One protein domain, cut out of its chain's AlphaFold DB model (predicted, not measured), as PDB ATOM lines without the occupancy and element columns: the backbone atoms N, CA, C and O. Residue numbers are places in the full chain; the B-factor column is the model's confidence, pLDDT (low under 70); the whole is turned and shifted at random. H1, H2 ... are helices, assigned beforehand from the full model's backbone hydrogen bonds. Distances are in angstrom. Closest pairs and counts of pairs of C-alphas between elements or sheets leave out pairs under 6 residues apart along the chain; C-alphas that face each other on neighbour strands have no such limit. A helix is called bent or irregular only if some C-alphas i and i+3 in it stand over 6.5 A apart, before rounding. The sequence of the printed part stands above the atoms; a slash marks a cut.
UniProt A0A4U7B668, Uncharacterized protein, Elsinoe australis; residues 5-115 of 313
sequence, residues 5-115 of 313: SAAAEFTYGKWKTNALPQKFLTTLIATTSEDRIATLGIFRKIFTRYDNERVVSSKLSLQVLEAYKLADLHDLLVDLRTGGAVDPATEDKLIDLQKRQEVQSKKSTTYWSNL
ATOM      1  N   SER A   5     168.020 193.494 217.804       57.09
ATOM      2  CA  SER A   5     168.717 194.746 218.165       57.09
ATOM      3  C   SER A   5     168.031 195.990 217.595       57.09
ATOM      4  O   SER A   5     167.839 196.978 218.299       57.09
ATOM      5  N   ALA A   6     167.579 195.937 216.341       61.44
ATOM      6  CA  ALA A   6     167.091 197.122 215.637       61.44
ATOM      7  C   ALA A   6     165.753 197.663 216.194       61.44
ATOM      8  O   ALA A   6     165.576 198.873 216.330       61.44
ATOM      9  N   ALA A   7     164.818 196.803 216.620       62.38
ATOM     10  CA  ALA A   7     163.572 197.265 217.250       62.38
ATOM     11  C   ALA A   7     163.770 197.817 218.672       62.38
ATOM     12  O   ALA A   7     162.991 198.669 219.120       62.38
ATOM     13  N   ALA A   8     164.820 197.373 219.374       63.31
ATOM     14  CA  ALA A   8     165.211 197.946 220.659       63.31
ATOM     15  C   ALA A   8     165.754 199.381 220.502       63.31
ATOM     16  O   ALA A   8     165.569 200.212 221.391       63.31
ATOM     17  N   GLU A   9     166.345 199.702 219.351       73.75
ATOM     18  CA  GLU A   9     166.903 201.024 219.046       73.75
ATOM     19  C   GLU A   9     165.843 202.061 218.619       73.75
ATOM     20  O   GLU A   9     166.098 203.274 218.671       73.75
ATOM     21  N   PHE A  10     164.630 201.628 218.244       88.50
ATOM     22  CA  PHE A  10     163.573 202.545 217.819       88.50
ATOM     23  C   PHE A  10     163.107 203.469 218.951       88.50
ATOM     24  O   PHE A  10     162.560 203.039 219.974       88.50
ATOM     25  N   THR A  11     163.203 204.776 218.702       90.75
ATOM     26  CA  THR A  11     162.682 205.822 219.586       90.75
ATOM     27  C   THR A  11     161.892 206.852 218.785       90.75
ATOM     28  O   THR A  11     162.403 207.457 217.845       90.75
ATOM     29  N   TYR A  12     160.641 207.088 219.196       90.94
ATOM     30  CA  TYR A  12     159.722 208.010 218.516       90.94
ATOM     31  C   TYR A  12     160.313 209.419 218.355       90.94
ATOM     32  O   TYR A  12     160.221 210.002 217.281       90.94
ATOM     33  N   GLY A  13     160.990 209.935 219.391       89.75
ATOM     34  CA  GLY A  13     161.651 211.241 219.337       89.75
ATOM     35  C   GLY A  13     162.716 211.326 218.242       89.75
ATOM     36  O   GLY A  13     162.673 212.254 217.444       89.75
ATOM     37  N   LYS A  14     163.614 210.330 218.148       88.81
ATOM     38  CA  LYS A  14     164.667 210.306 217.118       88.81
ATOM     39  C   LYS A  14     164.095 210.162 215.711       88.81
ATOM     40  O   LYS A  14     164.606 210.795 214.795       88.81
ATOM     41  N   TRP A  15     163.051 209.349 215.540       93.06
ATOM     42  CA  TRP A  15     162.372 209.194 214.252       93.06
ATOM     43  C   TRP A  15     161.712 210.503 213.802       93.06
ATOM     44  O   TRP A  15     161.979 210.977 212.700       93.06
ATOM     45  N   LYS A  16     160.933 211.137 214.686       90.75
ATOM     46  CA  LYS A  16     160.219 212.397 214.422       90.75
ATOM     47  C   LYS A  16     161.150 213.553 214.049       90.75
ATOM     48  O   LYS A  16     160.799 214.386 213.214       90.75
ATOM     49  N   THR A  17     162.325 213.631 214.674       88.38
ATOM     50  CA  THR A  17     163.312 214.693 214.412       88.38
ATOM     51  C   THR A  17     164.317 214.336 213.318       88.38
ATOM     52  O   THR A  17     165.212 215.132 213.047       88.38
ATOM     53  N   ASN A  18     164.222 213.152 212.709       89.06
ATOM     54  CA  ASN A  18     165.140 212.745 211.652       89.06
ATOM     55  C   ASN A  18     164.934 213.608 210.395       89.06
ATOM     56  O   ASN A  18     163.806 213.981 210.066       89.06
ATOM     57  N   ALA A  19     166.018 213.898 209.673       86.50
ATOM     58  CA  ALA A  19     165.950 214.590 208.387       86.50
ATOM     59  C   ALA A  19     165.218 213.755 207.323       86.50
ATOM     60  O   ALA A  19     164.471 214.308 206.521       86.50
ATOM     61  N   LEU A  20     165.382 212.425 207.360       86.69
ATOM     62  CA  LEU A  20     164.767 211.460 206.443       86.69
ATOM     63  C   LEU A  20     164.032 210.350 207.231       86.69
ATOM     64  O   LEU A  20     164.494 209.204 207.273       86.69
ATOM     65  N   PRO A  21     162.883 210.660 207.862       87.25
ATOM     66  CA  PRO A  21     162.160 209.739 208.747       87.25
ATOM     67  C   PRO A  21     161.702 208.463 208.045       87.25
ATOM     68  O   PRO A  21     161.786 207.381 208.625       87.25
ATOM     69  N   GLN A  22     161.240 208.580 206.796       87.12
ATOM     70  CA  GLN A  22     160.784 207.442 206.003       87.12
ATOM     71  C   GLN A  22     161.941 206.484 205.704       87.12
ATOM     72  O   GLN A  22     161.840 205.299 206.002       87.12
ATOM     73  N   LYS A  23     163.080 206.994 205.210       87.81
ATOM     74  CA  LYS A  23     164.270 206.172 204.934       87.81
ATOM     75  C   LYS A  23     164.794 205.493 206.199       87.81
ATOM     76  O   LYS A  23     165.154 204.316 206.157       87.81
ATOM     77  N   PHE A  24     164.812 206.217 207.321       89.25
ATOM     78  CA  PHE A  24     165.174 205.655 208.621       89.25
ATOM     79  C   PHE A  24     164.253 204.487 208.996       89.25
ATOM     80  O   PHE A  24     164.739 203.411 209.335       89.25
ATOM     81  N   LEU A  25     162.935 204.680 208.887       89.75
ATOM     82  CA  LEU A  25     161.940 203.663 209.218       89.75
ATOM     83  C   LEU A  25     162.056 202.434 208.304       89.75
ATOM     84  O   LEU A  25     162.133 201.319 208.808       89.75
ATOM     85  N   THR A  26     162.159 202.619 206.986       89.62
ATOM     86  CA  THR A  26     162.341 201.519 206.019       89.62
ATOM     87  C   THR A  26     163.623 200.729 206.282       89.62
ATOM     88  O   THR A  26     163.601 199.502 206.252       89.62
ATOM     89  N   THR A  27     164.730 201.410 206.599       88.12
ATOM     90  CA  THR A  27     165.998 200.745 206.949       88.12
ATOM     91  C   THR A  27     165.833 199.897 208.206       88.12
ATOM     92  O   THR A  27     166.296 198.763 208.247       88.12
ATOM     93  N   LEU A  28     165.138 200.424 209.216       85.62
ATOM     94  CA  LEU A  28     164.914 199.722 210.475       85.62
ATOM     95  C   LEU A  28     164.028 198.477 210.310       85.62
ATOM     96  O   LEU A  28     164.259 197.458 210.958       85.62
ATOM     97  N   ILE A  29     163.032 198.546 209.428       87.19
ATOM     98  CA  ILE A  29     162.176 197.403 209.079       87.19
ATOM     99  C   ILE A  29     162.985 196.341 208.322       87.19
ATOM    100  O   ILE A  29     162.888 195.155 208.621       87.19
ATOM    101  N   ALA A  30     163.851 196.753 207.393       84.25
ATOM    102  CA  ALA A  30     164.720 195.822 206.676       84.25
ATOM    103  C   ALA A  30     165.736 195.125 207.606       84.25
ATOM    104  O   ALA A  30     165.991 193.931 207.462       84.25
ATOM    105  N   THR A  31     166.303 195.836 208.589       79.69
ATOM    106  CA  THR A  31     167.296 195.270 209.523       79.69
ATOM    107  C   THR A  31     166.692 194.408 210.633       79.69
ATOM    108  O   THR A  31     167.404 193.589 211.215       79.69
ATOM    109  N   THR A  32     165.389 194.528 210.900       73.62
ATOM    110  CA  THR A  32     164.650 193.657 211.836       73.62
ATOM    111  C   THR A  32     164.283 192.285 211.240       73.62
ATOM    112  O   THR A  32     163.549 191.526 211.864       73.62
ATOM    113  N   SER A  33     164.821 191.938 210.061       61.34
ATOM    114  CA  SER A  33     164.772 190.605 209.426       61.34
ATOM    115  C   SER A  33     163.376 189.989 209.251       61.34
ATOM    116  O   SER A  33     163.212 188.789 209.455       61.34
ATOM    117  N   GLU A  34     162.366 190.789 208.907       63.41
ATOM    118  CA  GLU A  34     160.962 190.342 208.831       63.41
ATOM    119  C   GLU A  34     160.389 189.810 210.159       63.41
ATOM    120  O   GLU A  34     159.350 189.147 210.168       63.41
ATOM    121  N   ASP A  35     161.001 190.121 211.311       82.31
ATOM    122  CA  ASP A  35     160.345 189.886 212.595       82.31
ATOM    123  C   ASP A  35     159.107 190.791 212.682       82.31
ATOM    124  O   ASP A  35     159.167 191.988 212.998       82.31
ATOM    125  N   ARG A  36     157.956 190.194 212.363       82.44
ATOM    126  CA  ARG A  36     156.650 190.852 212.346       82.44
ATOM    127  C   ARG A  36     156.317 191.457 213.708       82.44
ATOM    128  O   ARG A  36     155.713 192.524 213.749       82.44
ATOM    129  N   ILE A  37     156.733 190.836 214.815       85.12
ATOM    130  CA  ILE A  37     156.457 191.330 216.174       85.12
ATOM    131  C   ILE A  37     157.285 192.587 216.447       85.12
ATOM    132  O   ILE A  37     156.753 193.593 216.924       85.12
ATOM    133  N   ALA A  38     158.574 192.546 216.112       84.50
ATOM    134  CA  ALA A  38     159.482 193.681 216.249       84.50
ATOM    135  C   ALA A  38     159.023 194.874 215.392       84.50
ATOM    136  O   ALA A  38     158.919 196.004 215.882       84.50
ATOM    137  N   THR A  39     158.654 194.596 214.141       88.94
ATOM    138  CA  THR A  39     158.123 195.570 213.181       88.94
ATOM    139  C   THR A  39     156.813 196.184 213.680       88.94
ATOM    140  O   THR A  39     156.678 197.407 213.751       88.94
ATOM    141  N   LEU A  40     155.865 195.355 214.128       89.81
ATOM    142  CA  LEU A  40     154.609 195.802 214.730       89.81
ATOM    143  C   LEU A  40     154.854 196.704 215.949       89.81
ATOM    144  O   LEU A  40     154.179 197.721 216.115       89.81
ATOM    145  N   GLY A  41     155.838 196.373 216.789       89.56
ATOM    146  CA  GLY A  41     156.220 197.170 217.954       89.56
ATOM    147  C   GLY A  41     156.682 198.590 217.606       89.56
ATOM    148  O   GLY A  41     156.374 199.531 218.344       89.56
ATOM    149  N   ILE A  42     157.373 198.767 216.475       91.81
ATOM    150  CA  ILE A  42     157.781 200.084 215.964       91.81
ATOM    151  C   ILE A  42     156.543 200.909 215.599       91.81
ATOM    152  O   ILE A  42     156.366 202.019 216.108       91.81
ATOM    153  N   PHE A  43     155.650 200.350 214.780       93.38
ATOM    154  CA  PHE A  43     154.443 201.045 214.334       93.38
ATOM    155  C   PHE A  43     153.488 201.367 215.486       93.38
ATOM    156  O   PHE A  43     153.006 202.496 215.574       93.38
ATOM    157  N   ARG A  44     153.290 200.445 216.440       92.75
ATOM    158  CA  ARG A  44     152.497 200.718 217.655       92.75
ATOM    159  C   ARG A  44     153.026 201.937 218.405       92.75
ATOM    160  O   ARG A  44     152.259 202.827 218.753       92.75
ATOM    161  N   LYS A  45     154.346 202.021 218.606       93.19
ATOM    162  CA  LYS A  45     154.969 203.181 219.264       93.19
ATOM    163  C   LYS A  45     154.729 204.482 218.495       93.19
ATOM    164  O   LYS A  45     154.574 205.510 219.147       93.19
ATOM    165  N   ILE A  46     154.719 204.460 217.159       94.50
ATOM    166  CA  ILE A  46     154.454 205.650 216.335       94.50
ATOM    167  C   ILE A  46     153.024 206.141 216.551       94.50
ATOM    168  O   ILE A  46     152.844 207.280 216.983       94.50
ATOM    169  N   PHE A  47     152.024 205.291 216.309       93.88
ATOM    170  CA  PHE A  47     150.619 205.709 216.349       93.88
ATOM    171  C   PHE A  47     150.170 206.087 217.763       93.88
ATOM    172  O   PHE A  47     149.667 207.188 217.972       93.88
ATOM    173  N   THR A  48     150.510 205.282 218.776       91.94
ATOM    174  CA  THR A  48     150.155 205.606 220.166       91.94
ATOM    175  C   THR A  48     150.808 206.906 220.648       91.94
ATOM    176  O   THR A  48     150.213 207.643 221.432       91.94
ATOM    177  N   ARG A  49     152.041 207.226 220.230       92.38
ATOM    178  CA  ARG A  49     152.684 208.496 220.622       92.38
ATOM    179  C   ARG A  49     152.128 209.688 219.854       92.38
ATOM    180  O   ARG A  49     152.017 210.753 220.454       92.38
ATOM    181  N   TYR A  50     151.767 209.499 218.589       92.00
ATOM    182  CA  TYR A  50     151.109 210.519 217.781       92.00
ATOM    183  C   TYR A  50     149.755 210.930 218.370       92.00
ATOM    184  O   TYR A  50     149.514 212.123 218.543       92.00
ATOM    185  N   ASP A  51     148.925 209.967 218.778       87.75
ATOM    186  CA  ASP A  51     147.612 210.251 219.380       87.75
ATOM    187  C   ASP A  51     147.716 210.997 220.716       87.75
ATOM    188  O   ASP A  51     146.860 211.807 221.062       87.75
ATOM    189  N   ASN A  52     148.804 210.766 221.454       88.44
ATOM    190  CA  ASN A  52     149.085 211.434 222.724       88.44
ATOM    191  C   ASN A  52     149.814 212.783 222.565       88.44
ATOM    192  O   ASN A  52     150.153 213.432 223.563       88.44
ATOM    193  N   GLU A  53     150.107 213.216 221.339       89.00
ATOM    194  CA  GLU A  53     150.833 214.453 221.088       89.00
ATOM    195  C   GLU A  53     149.915 215.670 221.284       89.00
ATOM    196  O   GLU A  53     148.924 215.856 220.583       89.00
ATOM    197  N   ARG A  54     150.266 216.561 222.222       83.12
ATOM    198  CA  ARG A  54     149.460 217.765 222.514       83.12
ATOM    199  C   ARG A  54     149.373 218.742 221.342       83.12
ATOM    200  O   ARG A  54     148.392 219.470 221.225       83.12
ATOM    201  N   VAL A  55     150.425 218.811 220.524       84.25
ATOM    202  CA  VAL A  55     150.520 219.725 219.381       84.25
ATOM    203  C   VAL A  55     151.026 218.950 218.177       84.25
ATOM    204  O   VAL A  55     152.198 218.577 218.103       84.25
ATOM    205  N   VAL A  56     150.133 218.742 217.215       86.56
ATOM    206  CA  VAL A  56     150.438 218.051 215.965       86.56
ATOM    207  C   VAL A  56     150.748 219.082 214.882       86.56
ATOM    208  O   VAL A  56     149.900 219.898 214.520       86.56
ATOM    209  N   SER A  57     151.981 219.066 214.374       87.06
ATOM    210  CA  SER A  57     152.378 219.896 213.233       87.06
ATOM    211  C   SER A  57     151.978 219.240 211.911       87.06
ATOM    212  O   SER A  57     151.883 218.017 211.819       87.06
ATOM    213  N   SER A  58     151.816 220.040 210.852       84.75
ATOM    214  CA  SER A  58     151.549 219.519 209.501       84.75
ATOM    215  C   SER A  58     152.638 218.552 209.025       84.75
ATOM    216  O   SER A  58     152.323 217.520 208.440       84.75
ATOM    217  N   LYS A  59     153.910 218.855 209.327       87.50
ATOM    218  CA  LYS A  59     155.058 217.988 209.025       87.50
ATOM    219  C   LYS A  59     154.926 216.626 209.708       87.50
ATOM    220  O   LYS A  59     155.107 215.606 209.056       87.50
ATOM    221  N   LEU A  60     154.563 216.606 210.991       89.69
ATOM    222  CA  LEU A  60     154.370 215.358 211.729       89.69
ATOM    223  C   LEU A  60     153.204 214.540 211.164       89.69
ATOM    224  O   LEU A  60     153.339 213.334 210.991       89.69
ATOM    225  N   SER A  61     152.077 215.177 210.832       89.25
ATOM    226  CA  SER A  61     150.939 214.468 210.232       89.25
ATOM    227  C   SER A  61     151.294 213.798 208.903       89.25
ATOM    228  O   SER A  61     150.834 212.690 208.646       89.25
ATOM    229  N   LEU A  62     152.128 214.436 208.075       88.81
ATOM    230  CA  LEU A  62     152.614 213.840 206.826       88.81
ATOM    231  C   LEU A  62     153.533 212.638 207.088       88.81
ATOM    232  O   LEU A  62     153.331 211.586 206.491       88.81
ATOM    233  N   GLN A  63     154.464 212.751 208.041       92.25
ATOM    234  CA  GLN A  63     155.342 211.640 208.438       92.25
ATOM    235  C   GLN A  63     154.554 210.438 208.982       92.25
ATOM    236  O   GLN A  63     154.882 209.286 208.703       92.25
ATOM    237  N   VAL A  64     153.497 210.687 209.759       94.00
ATOM    238  CA  VAL A  64     152.635 209.617 210.284       94.00
ATOM    239  C   VAL A  64     151.775 209.006 209.183       94.00
ATOM    240  O   VAL A  64     151.583 207.792 209.181       94.00
ATOM    241  N   LEU A  65     151.321 209.793 208.205       93.12
ATOM    242  CA  LEU A  65     150.662 209.246 207.020       93.12
ATOM    243  C   LEU A  65     151.605 208.339 206.209       93.12
ATOM    244  O   LEU A  65     151.182 207.291 205.729       93.12
ATOM    245  N   GLU A  66     152.878 208.704 206.063       92.31
ATOM    246  CA  GLU A  66     153.879 207.838 205.424       92.31
ATOM    247  C   GLU A  66     154.082 206.534 206.205       92.31
ATOM    248  O   GLU A  66     154.104 205.460 205.605       92.31
ATOM    249  N   ALA A  67     154.153 206.606 207.538       94.12
ATOM    250  CA  ALA A  67     154.216 205.418 208.387       94.12
ATOM    251  C   ALA A  67     152.951 204.549 208.263       94.12
ATOM    252  O   ALA A  67     153.056 203.328 208.237       94.12
ATOM    253  N   TYR A  68     151.768 205.154 208.138       94.38
ATOM    254  CA  TYR A  68     150.505 204.448 207.908       94.38
ATOM    255  C   TYR A  68     150.502 203.681 206.583       94.38
ATOM    256  O   TYR A  68     150.223 202.486 206.572       94.38
ATOM    257  N   LYS A  69     150.909 204.329 205.485       92.88
ATOM    258  CA  LYS A  69     151.049 203.671 204.174       92.88
ATOM    259  C   LYS A  69     152.067 202.529 204.212       92.88
ATOM    260  O   LYS A  69     151.866 201.503 203.573       92.88
ATOM    261  N   LEU A  70     153.154 202.695 204.967       92.50
ATOM    262  CA  LEU A  70     154.163 201.650 205.124       92.50
ATOM    263  C   LEU A  70     153.638 200.471 205.957       92.50
ATOM    264  O   LEU A  70     153.902 199.325 205.618       92.50
ATOM    265  N   ALA A  71     152.863 200.729 207.012       92.06
ATOM    266  CA  ALA A  71     152.218 199.677 207.798       92.06
ATOM    267  C   ALA A  71     151.194 198.875 206.976       92.06
ATOM    268  O   ALA A  71     151.087 197.664 207.167       92.06
ATOM    269  N   ASP A  72     150.473 199.537 206.067       92.25
ATOM    270  CA  ASP A  72     149.564 198.897 205.107       92.25
ATOM    271  C   ASP A  72     150.323 197.983 204.138       92.25
ATOM    272  O   ASP A  72     149.982 196.815 203.996       92.25
ATOM    273  N   LEU A  73     151.436 198.468 203.573       91.00
ATOM    274  CA  LEU A  73     152.296 197.686 202.675       91.00
ATOM    275  C   LEU A  73     152.852 196.403 203.324       91.00
ATOM    276  O   LEU A  73     153.142 195.438 202.625       91.00
ATOM    277  N   HIS A  74     153.019 196.399 204.649       88.38
ATOM    278  CA  HIS A  74     153.493 195.247 205.421       88.38
ATOM    279  C   HIS A  74     152.357 194.418 206.057       88.38
ATOM    280  O   HIS A  74     152.625 193.582 206.924       88.38
ATOM    281  N   ASP A  75     151.097 194.643 205.668       90.31
ATOM    282  CA  ASP A  75     149.910 193.949 206.190       90.31
ATOM    283  C   ASP A  75     149.757 194.033 207.725       90.31
ATOM    284  O   ASP A  75     149.278 193.098 208.376       90.31
ATOM    285  N   LEU A  76     150.180 195.146 208.340       91.25
ATOM    286  CA  LEU A  76     150.195 195.314 209.804       91.25
ATOM    287  C   LEU A  76     148.969 196.051 210.350       91.25
ATOM    288  O   LEU A  76     148.749 196.041 211.561       91.25
ATOM    289  N   LEU A  77     148.157 196.687 209.501       92.00
ATOM    290  CA  LEU A  77     147.039 197.520 209.965       92.00
ATOM    291  C   LEU A  77     146.023 196.741 210.807       92.00
ATOM    292  O   LEU A  77     145.548 197.255 211.816       92.00
ATOM    293  N   VAL A  78     145.728 195.487 210.459       91.62
ATOM    294  CA  VAL A  78     144.805 194.646 211.243       91.62
ATOM    295  C   VAL A  78     145.343 194.409 212.661       91.62
ATOM    296  O   VAL A  78     144.610 194.568 213.641       91.62
ATOM    297  N   ASP A  79     146.637 194.114 212.791       91.69
ATOM    298  CA  ASP A  79     147.309 193.881 214.079       91.69
ATOM    299  C   ASP A  79     147.455 195.168 214.917       91.69
ATOM    300  O   ASP A  79     147.526 195.141 216.156       91.69
ATOM    301  N   LEU A  80     147.514 196.318 214.242       91.50
ATOM    302  CA  LEU A  80     147.560 197.641 214.859       91.50
ATOM    303  C   LEU A  80     146.183 198.088 215.366       91.50
ATOM    304  O   LEU A  80     146.104 198.613 216.478       91.50
ATOM    305  N   ARG A  81     145.114 197.822 214.604       91.38
ATOM    306  CA  ARG A  81     143.720 198.081 215.002       91.38
ATOM    307  C   ARG A  81     143.305 197.195 216.176       91.38
ATOM    308  O   ARG A  81     142.823 197.692 217.188       91.38
ATOM    309  N   THR A  82     143.548 195.886 216.083       88.38
ATOM    310  CA  THR A  82     143.237 194.933 217.168       88.38
ATOM    311  C   THR A  82     144.033 195.220 218.441       88.38
ATOM    312  O   THR A  82     143.516 195.060 219.542       88.38
ATOM    313  N   GLY A  83     145.273 195.698 218.298       85.56
ATOM    314  CA  GLY A  83     146.103 196.151 219.413       85.56
ATOM    315  C   GLY A  83     145.734 197.524 219.984       85.56
ATOM    316  O   GLY A  83     146.416 197.970 220.904       85.56
ATOM    317  N   GLY A  84     144.724 198.209 219.434       86.69
ATOM    318  CA  GLY A  84     144.283 199.538 219.868       86.69
ATOM    319  C   GLY A  84     145.290 200.663 219.610       86.69
ATOM    320  O   GLY A  84     145.158 201.739 220.181       86.69
ATOM    321  N   ALA A  85     146.317 200.421 218.790       88.50
ATOM    322  CA  ALA A  85     147.325 201.428 218.472       88.50
ATOM    323  C   ALA A  85     146.872 202.381 217.363       88.50
ATOM    324  O   ALA A  85     147.363 203.501 217.309       88.50
ATOM    325  N   VAL A  86     145.968 201.926 216.494       89.44
ATOM    326  CA  VAL A  86     145.262 202.752 215.511       89.44
ATOM    327  C   VAL A  86     143.788 202.677 215.869       89.44
ATOM    328  O   VAL A  86     143.162 201.630 215.690       89.44
ATOM    329  N   ASP A  87     143.254 203.755 216.439       88.25
ATOM    330  CA  ASP A  87     141.825 203.866 216.696       88.25
ATOM    331  C   ASP A  87     141.075 204.311 215.417       88.25
ATOM    332  O   ASP A  87     141.677 204.890 214.504       88.25
ATOM    333  N   PRO A  88     139.756 204.052 215.312       86.75
ATOM    334  CA  PRO A  88     138.988 204.438 214.127       86.75
ATOM    335  C   PRO A  88     139.024 205.948 213.852       86.75
ATOM    336  O   PRO A  88     139.030 206.379 212.704       86.75
ATOM    337  N   ALA A  89     139.093 206.769 214.904       86.94
ATOM    338  CA  ALA A  89     139.091 208.222 214.774       86.94
ATOM    339  C   ALA A  89     140.399 208.767 214.174       86.94
ATOM    340  O   ALA A  89     140.374 209.729 213.403       86.94
ATOM    341  N   THR A  90     141.551 208.203 214.534       84.94
ATOM    342  CA  THR A  90     142.846 208.544 213.939       84.94
ATOM    343  C   THR A  90     142.977 207.955 212.549       84.94
ATOM    344  O   THR A  90     143.478 208.642 211.658       84.94
ATOM    345  N   GLU A  91     142.462 206.752 212.320       88.81
ATOM    346  CA  GLU A  91     142.399 206.158 210.986       88.81
ATOM    347  C   GLU A  91     141.615 207.037 210.000       88.81
ATOM    348  O   GLU A  91     142.145 207.394 208.946       88.81
ATOM    349  N   ASP A  92     140.423 207.507 210.381       90.00
ATOM    350  CA  ASP A  92     139.623 208.429 209.566       90.00
ATOM    351  C   ASP A  92     140.390 209.720 209.236       90.00
ATOM    352  O   ASP A  92     140.402 210.177 208.088       90.00
ATOM    353  N   LYS A  93     141.105 210.294 210.216       89.06
ATOM    354  CA  LYS A  93     141.943 211.487 209.994       89.06
ATOM    355  C   LYS A  93     143.063 211.217 208.993       89.06
ATOM    356  O   LYS A  93     143.356 212.087 208.171       89.06
ATOM    357  N   LEU A  94     143.716 210.057 209.077       90.25
ATOM    358  CA  LEU A  94     144.811 209.686 208.179       90.25
ATOM    359  C   LEU A  94     144.297 209.444 206.757       90.25
ATOM    360  O   LEU A  94     144.899 209.947 205.808       90.25
ATOM    361  N   ILE A  95     143.146 208.785 206.606       90.75
ATOM    362  CA  ILE A  95     142.469 208.594 205.316       90.75
ATOM    363  C   ILE A  95     142.086 209.946 204.696       90.75
ATOM    364  O   ILE A  95     142.317 210.185 203.509       90.75
ATOM    365  N   ASP A  96     141.535 210.868 205.485       89.88
ATOM    366  CA  ASP A  96     141.207 212.215 205.009       89.88
ATOM    367  C   ASP A  96     142.451 213.000 204.587       89.88
ATOM    368  O   ASP A  96     142.440 213.705 203.570       89.88
ATOM    369  N   LEU A  97     143.542 212.875 205.343       87.56
ATOM    370  CA  LEU A  97     144.813 213.517 205.022       87.56
ATOM    371  C   LEU A  97     145.410 212.947 203.730       87.56
ATOM    372  O   LEU A  97     145.876 213.715 202.885       87.56
ATOM    373  N   GLN A  98     145.302 211.634 203.531       89.50
ATOM    374  CA  GLN A  98     145.675 210.966 202.289       89.50
ATOM    375  C   GLN A  98     144.878 211.506 201.102       89.50
ATOM    376  O   GLN A  98     145.473 211.951 200.120       89.50
ATOM    377  N   LYS A  99     143.545 211.552 201.203       87.75
ATOM    378  CA  LYS A  99     142.680 212.089 200.138       87.75
ATOM    379  C   LYS A  99     143.042 213.531 199.789       87.75
ATOM    380  O   LYS A  99     143.099 213.893 198.615       87.75
ATOM    381  N   ARG A 100     143.324 214.371 200.791       82.81
ATOM    382  CA  ARG A 100     143.766 215.758 200.562       82.81
ATOM    383  C   ARG A 100     145.098 215.811 199.813       82.81
ATOM    384  O   ARG A 100     145.216 216.600 198.875       82.81
ATOM    385  N   GLN A 101     146.062 214.966 200.180       83.62
ATOM    386  CA  GLN A 101     147.358 214.872 199.503       83.62
ATOM    387  C   GLN A 101     147.208 214.383 198.053       83.62
ATOM    388  O   GLN A 101     147.836 214.924 197.143       83.62
ATOM    389  N   GLU A 102     146.338 213.408 197.801       81.31
ATOM    390  CA  GLU A 102     146.026 212.922 196.453       81.31
ATOM    391  C   GLU A 102     145.372 214.008 195.594       81.31
ATOM    392  O   GLU A 102     145.752 214.217 194.444       81.31
ATOM    393  N   VAL A 103     144.419 214.758 196.146       75.81
ATOM    394  CA  VAL A 103     143.801 215.885 195.435       75.81
ATOM    395  C   VAL A 103     144.833 216.978 195.146       75.81
ATOM    396  O   VAL A 103     144.837 217.537 194.049       75.81
ATOM    397  N   GLN A 104     145.722 217.286 196.090       72.88
ATOM    398  CA  GLN A 104     146.765 218.295 195.904       72.88
ATOM    399  C   GLN A 104     147.811 217.864 194.869       72.88
ATOM    400  O   GLN A 104     148.162 218.656 193.998       72.88
ATOM    401  N   SER A 105     148.269 216.613 194.917       70.38
ATOM    402  CA  SER A 105     149.215 216.065 193.937       70.38
ATOM    403  C   SER A 105     148.603 215.997 192.541       70.38
ATOM    404  O   SER A 105     149.262 216.403 191.587       70.38
ATOM    405  N   LYS A 106     147.325 215.613 192.409       71.31
ATOM    406  CA  LYS A 106     146.574 215.693 191.144       71.31
ATOM    407  C   LYS A 106     146.476 217.126 190.633       71.31
ATOM    408  O   LYS A 106     146.761 217.379 189.473       71.31
ATOM    409  N   LYS A 107     146.139 218.093 191.492       66.44
ATOM    410  CA  LYS A 107     146.110 219.514 191.100       66.44
ATOM    411  C   LYS A 107     147.476 220.010 190.637       66.44
ATOM    412  O   LYS A 107     147.537 220.698 189.629       66.44
ATOM    413  N   SER A 108     148.545 219.645 191.341       58.91
ATOM    414  CA  SER A 108     149.919 220.006 190.984       58.91
ATOM    415  C   SER A 108     150.340 219.367 189.660       58.91
ATOM    416  O   SER A 108     150.772 220.063 188.754       58.91
ATOM    417  N   THR A 109     150.141 218.062 189.486       65.44
ATOM    418  CA  THR A 109     150.474 217.361 188.233       65.44
ATOM    419  C   THR A 109     149.646 217.854 187.055       65.44
ATOM    420  O   THR A 109     150.220 218.099 186.001       65.44
ATOM    421  N   THR A 110     148.341 218.094 187.218       67.06
ATOM    422  CA  THR A 110     147.510 218.737 186.187       67.06
ATOM    423  C   THR A 110     148.005 220.146 185.887       67.06
ATOM    424  O   THR A 110     148.143 220.504 184.722       67.06
ATOM    425  N   TYR A 111     148.330 220.933 186.914       61.09
ATOM    426  CA  TYR A 111     148.893 222.267 186.747       61.09
ATOM    427  C   TYR A 111     150.197 222.228 185.943       61.09
ATOM    428  O   TYR A 111     150.287 222.895 184.918       61.09
ATOM    429  N   TRP A 112     151.161 221.392 186.328       57.34
ATOM    430  CA  TRP A 112     152.451 221.252 185.648       57.34
ATOM    431  C   TRP A 112     152.341 220.608 184.263       57.34
ATOM    432  O   TRP A 112     153.074 220.984 183.351       57.34
ATOM    433  N   SER A 113     151.415 219.670 184.072       61.38
ATOM    434  CA  SER A 113     151.125 219.061 182.771       61.38
ATOM    435  C   SER A 113     150.521 220.084 181.816       61.38
ATOM    436  O   SER A 113     151.006 220.228 180.697       61.38
ATOM    437  N   ASN A 114     149.531 220.857 182.271       58.94
ATOM    438  CA  ASN A 114     148.975 221.973 181.509       58.94
ATOM    439  C   ASN A 114     150.067 223.008 181.223       58.94
ATOM    440  O   ASN A 114     150.188 223.481 180.096       58.94
ATOM    441  N   LEU A 115     150.924 223.288 182.208       55.12
ATOM    442  CA  LEU A 115     152.043 224.215 182.082       55.12
ATOM    443  C   LEU A 115     153.052 223.747 181.010       55.12
ATOM    444  O   LEU A 115     153.517 224.534 180.186       55.12
TER     445      LEU A 115
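Overview. This is residues 5 to 115 of the 313 residues of an uncharacterized protein of Elsinoe australis (UniProt A0A4U7B668). One long helix, H7, crosses H5 near its first residues and sticks out from a compact body of helices as an arm, with residues 102 to 115 standing free. The body is built on three helices, H3, H4 and H5, whose centres make a triangle and which run up and down as a bundle; the short helices H1 and H2 pack on H3 and H4, and H6 packs on H4. The printed part has 111 residues with seven named helices, H1 to H7 in order along the chain, and no named strand; the class is all helix. By the radius of gyration of the C-alphas, 15.0 A, the whole is compact, but the arm makes its outline elongated, with spans of 49 by 28 by 27 A.

Along the chain. The longest helix, H7, is residues 88 to 115, 39.9 A from first to last C-alpha, from C-alpha 88 at (138.988, 204.438, 214.127) to C-alpha 115 at (152.043, 224.215, 182.082). H5 is residues 58 to 73, 22.9 A long, and H4 is residues 36 to 51, 22.5 A long. H3 is residues 21 to 31, 15.4 A long. The three short helices are H6, residues 77 to 82, 8.5 A long; H1, residues 5 to 9, 6.6 A long, with C-alpha 5 at (168.717, 194.746, 218.165); and H2, residues 12 to 16, 6.0 A long. No named helix is bent or irregular.

Arrangement. H7 touches H5 with residues 94 to 98 alone, on residues 65 to 68 alone of H5; the closest C-alphas, those of Leu 65 and Leu 94, are 6.0 A apart, and the lines are about perpendicular at 79 degrees. H7 is close to H4 but not clearly touching it, with the C-alphas of Asp 51 and Thr 90 closest at 7.4 A. H3, H4 and H5 form a bundle, up and down, each running against the one before it in the chain. H4 and H5 are a helical hairpin: they touch, with the C-alphas of Phe 43 and Ala 71 closest at 7.0 A, at a shallow tilt of 28 degrees, opposite ways. H3 touches residues 63 to 67 alone of H5, with the C-alphas of Gln 22 and Glu 66 closest at 6.9 A, at a shallow tilt of 29 degrees, the same way. H3 and H4 are close but not clearly touching, with the C-alphas of Ile 29 and Thr 39 closest at 6.1 A, at a shallow tilt of 23 degrees, opposite ways. H4 is the hub, touching four helices: H1, H2, H5 and H6. It touches H6 with residues 40 to 44 alone; the C-alphas of Arg 44 and Leu 80 are closest at 6.5 A, and the tilt of 73 degrees is only just about perpendicular. H1 touches residues 38 to 42 alone of H4, with the C-alphas of Ala 7 and Ala 38 closest at 5.5 A. H1 and H3 only just touch, with 3 pairs of C-alphas within 8 A, the closest those of Ala 6 and Leu 28 at 6.2 A. H2 and H4 only just touch, with 3 pairs within 8 A; the closest C-alphas are those of Tyr 12 and Ile 46, 6.2 A apart. H2 and H3 touch only at the corner by their link, and only just, with 3 pairs within 8 A; the C-alphas of Trp 15 and Pro 21 are closest at 5.5 A. H7 is apart from H1, H2 and H3. In H1 to H7 every O i to N i+4 pair is within hydrogen-bond range.

Size, cuts and confidence. The two C-alphas farthest apart, those of Ser 5 and Asn 114, are 49.7 A apart. Residues 52 to 58 also stand free; without the free stretches the body has 90 residues and spans 35 by 30 by 20 A. The printed part has no cut, and no link is long: H4 to H5 is short with 6 residues, and the other five links are tight. The mean pLDDT of the printed part is 84.4, and it is under 70 at residues 5 to 8, 33 to 34 and 107 to 115.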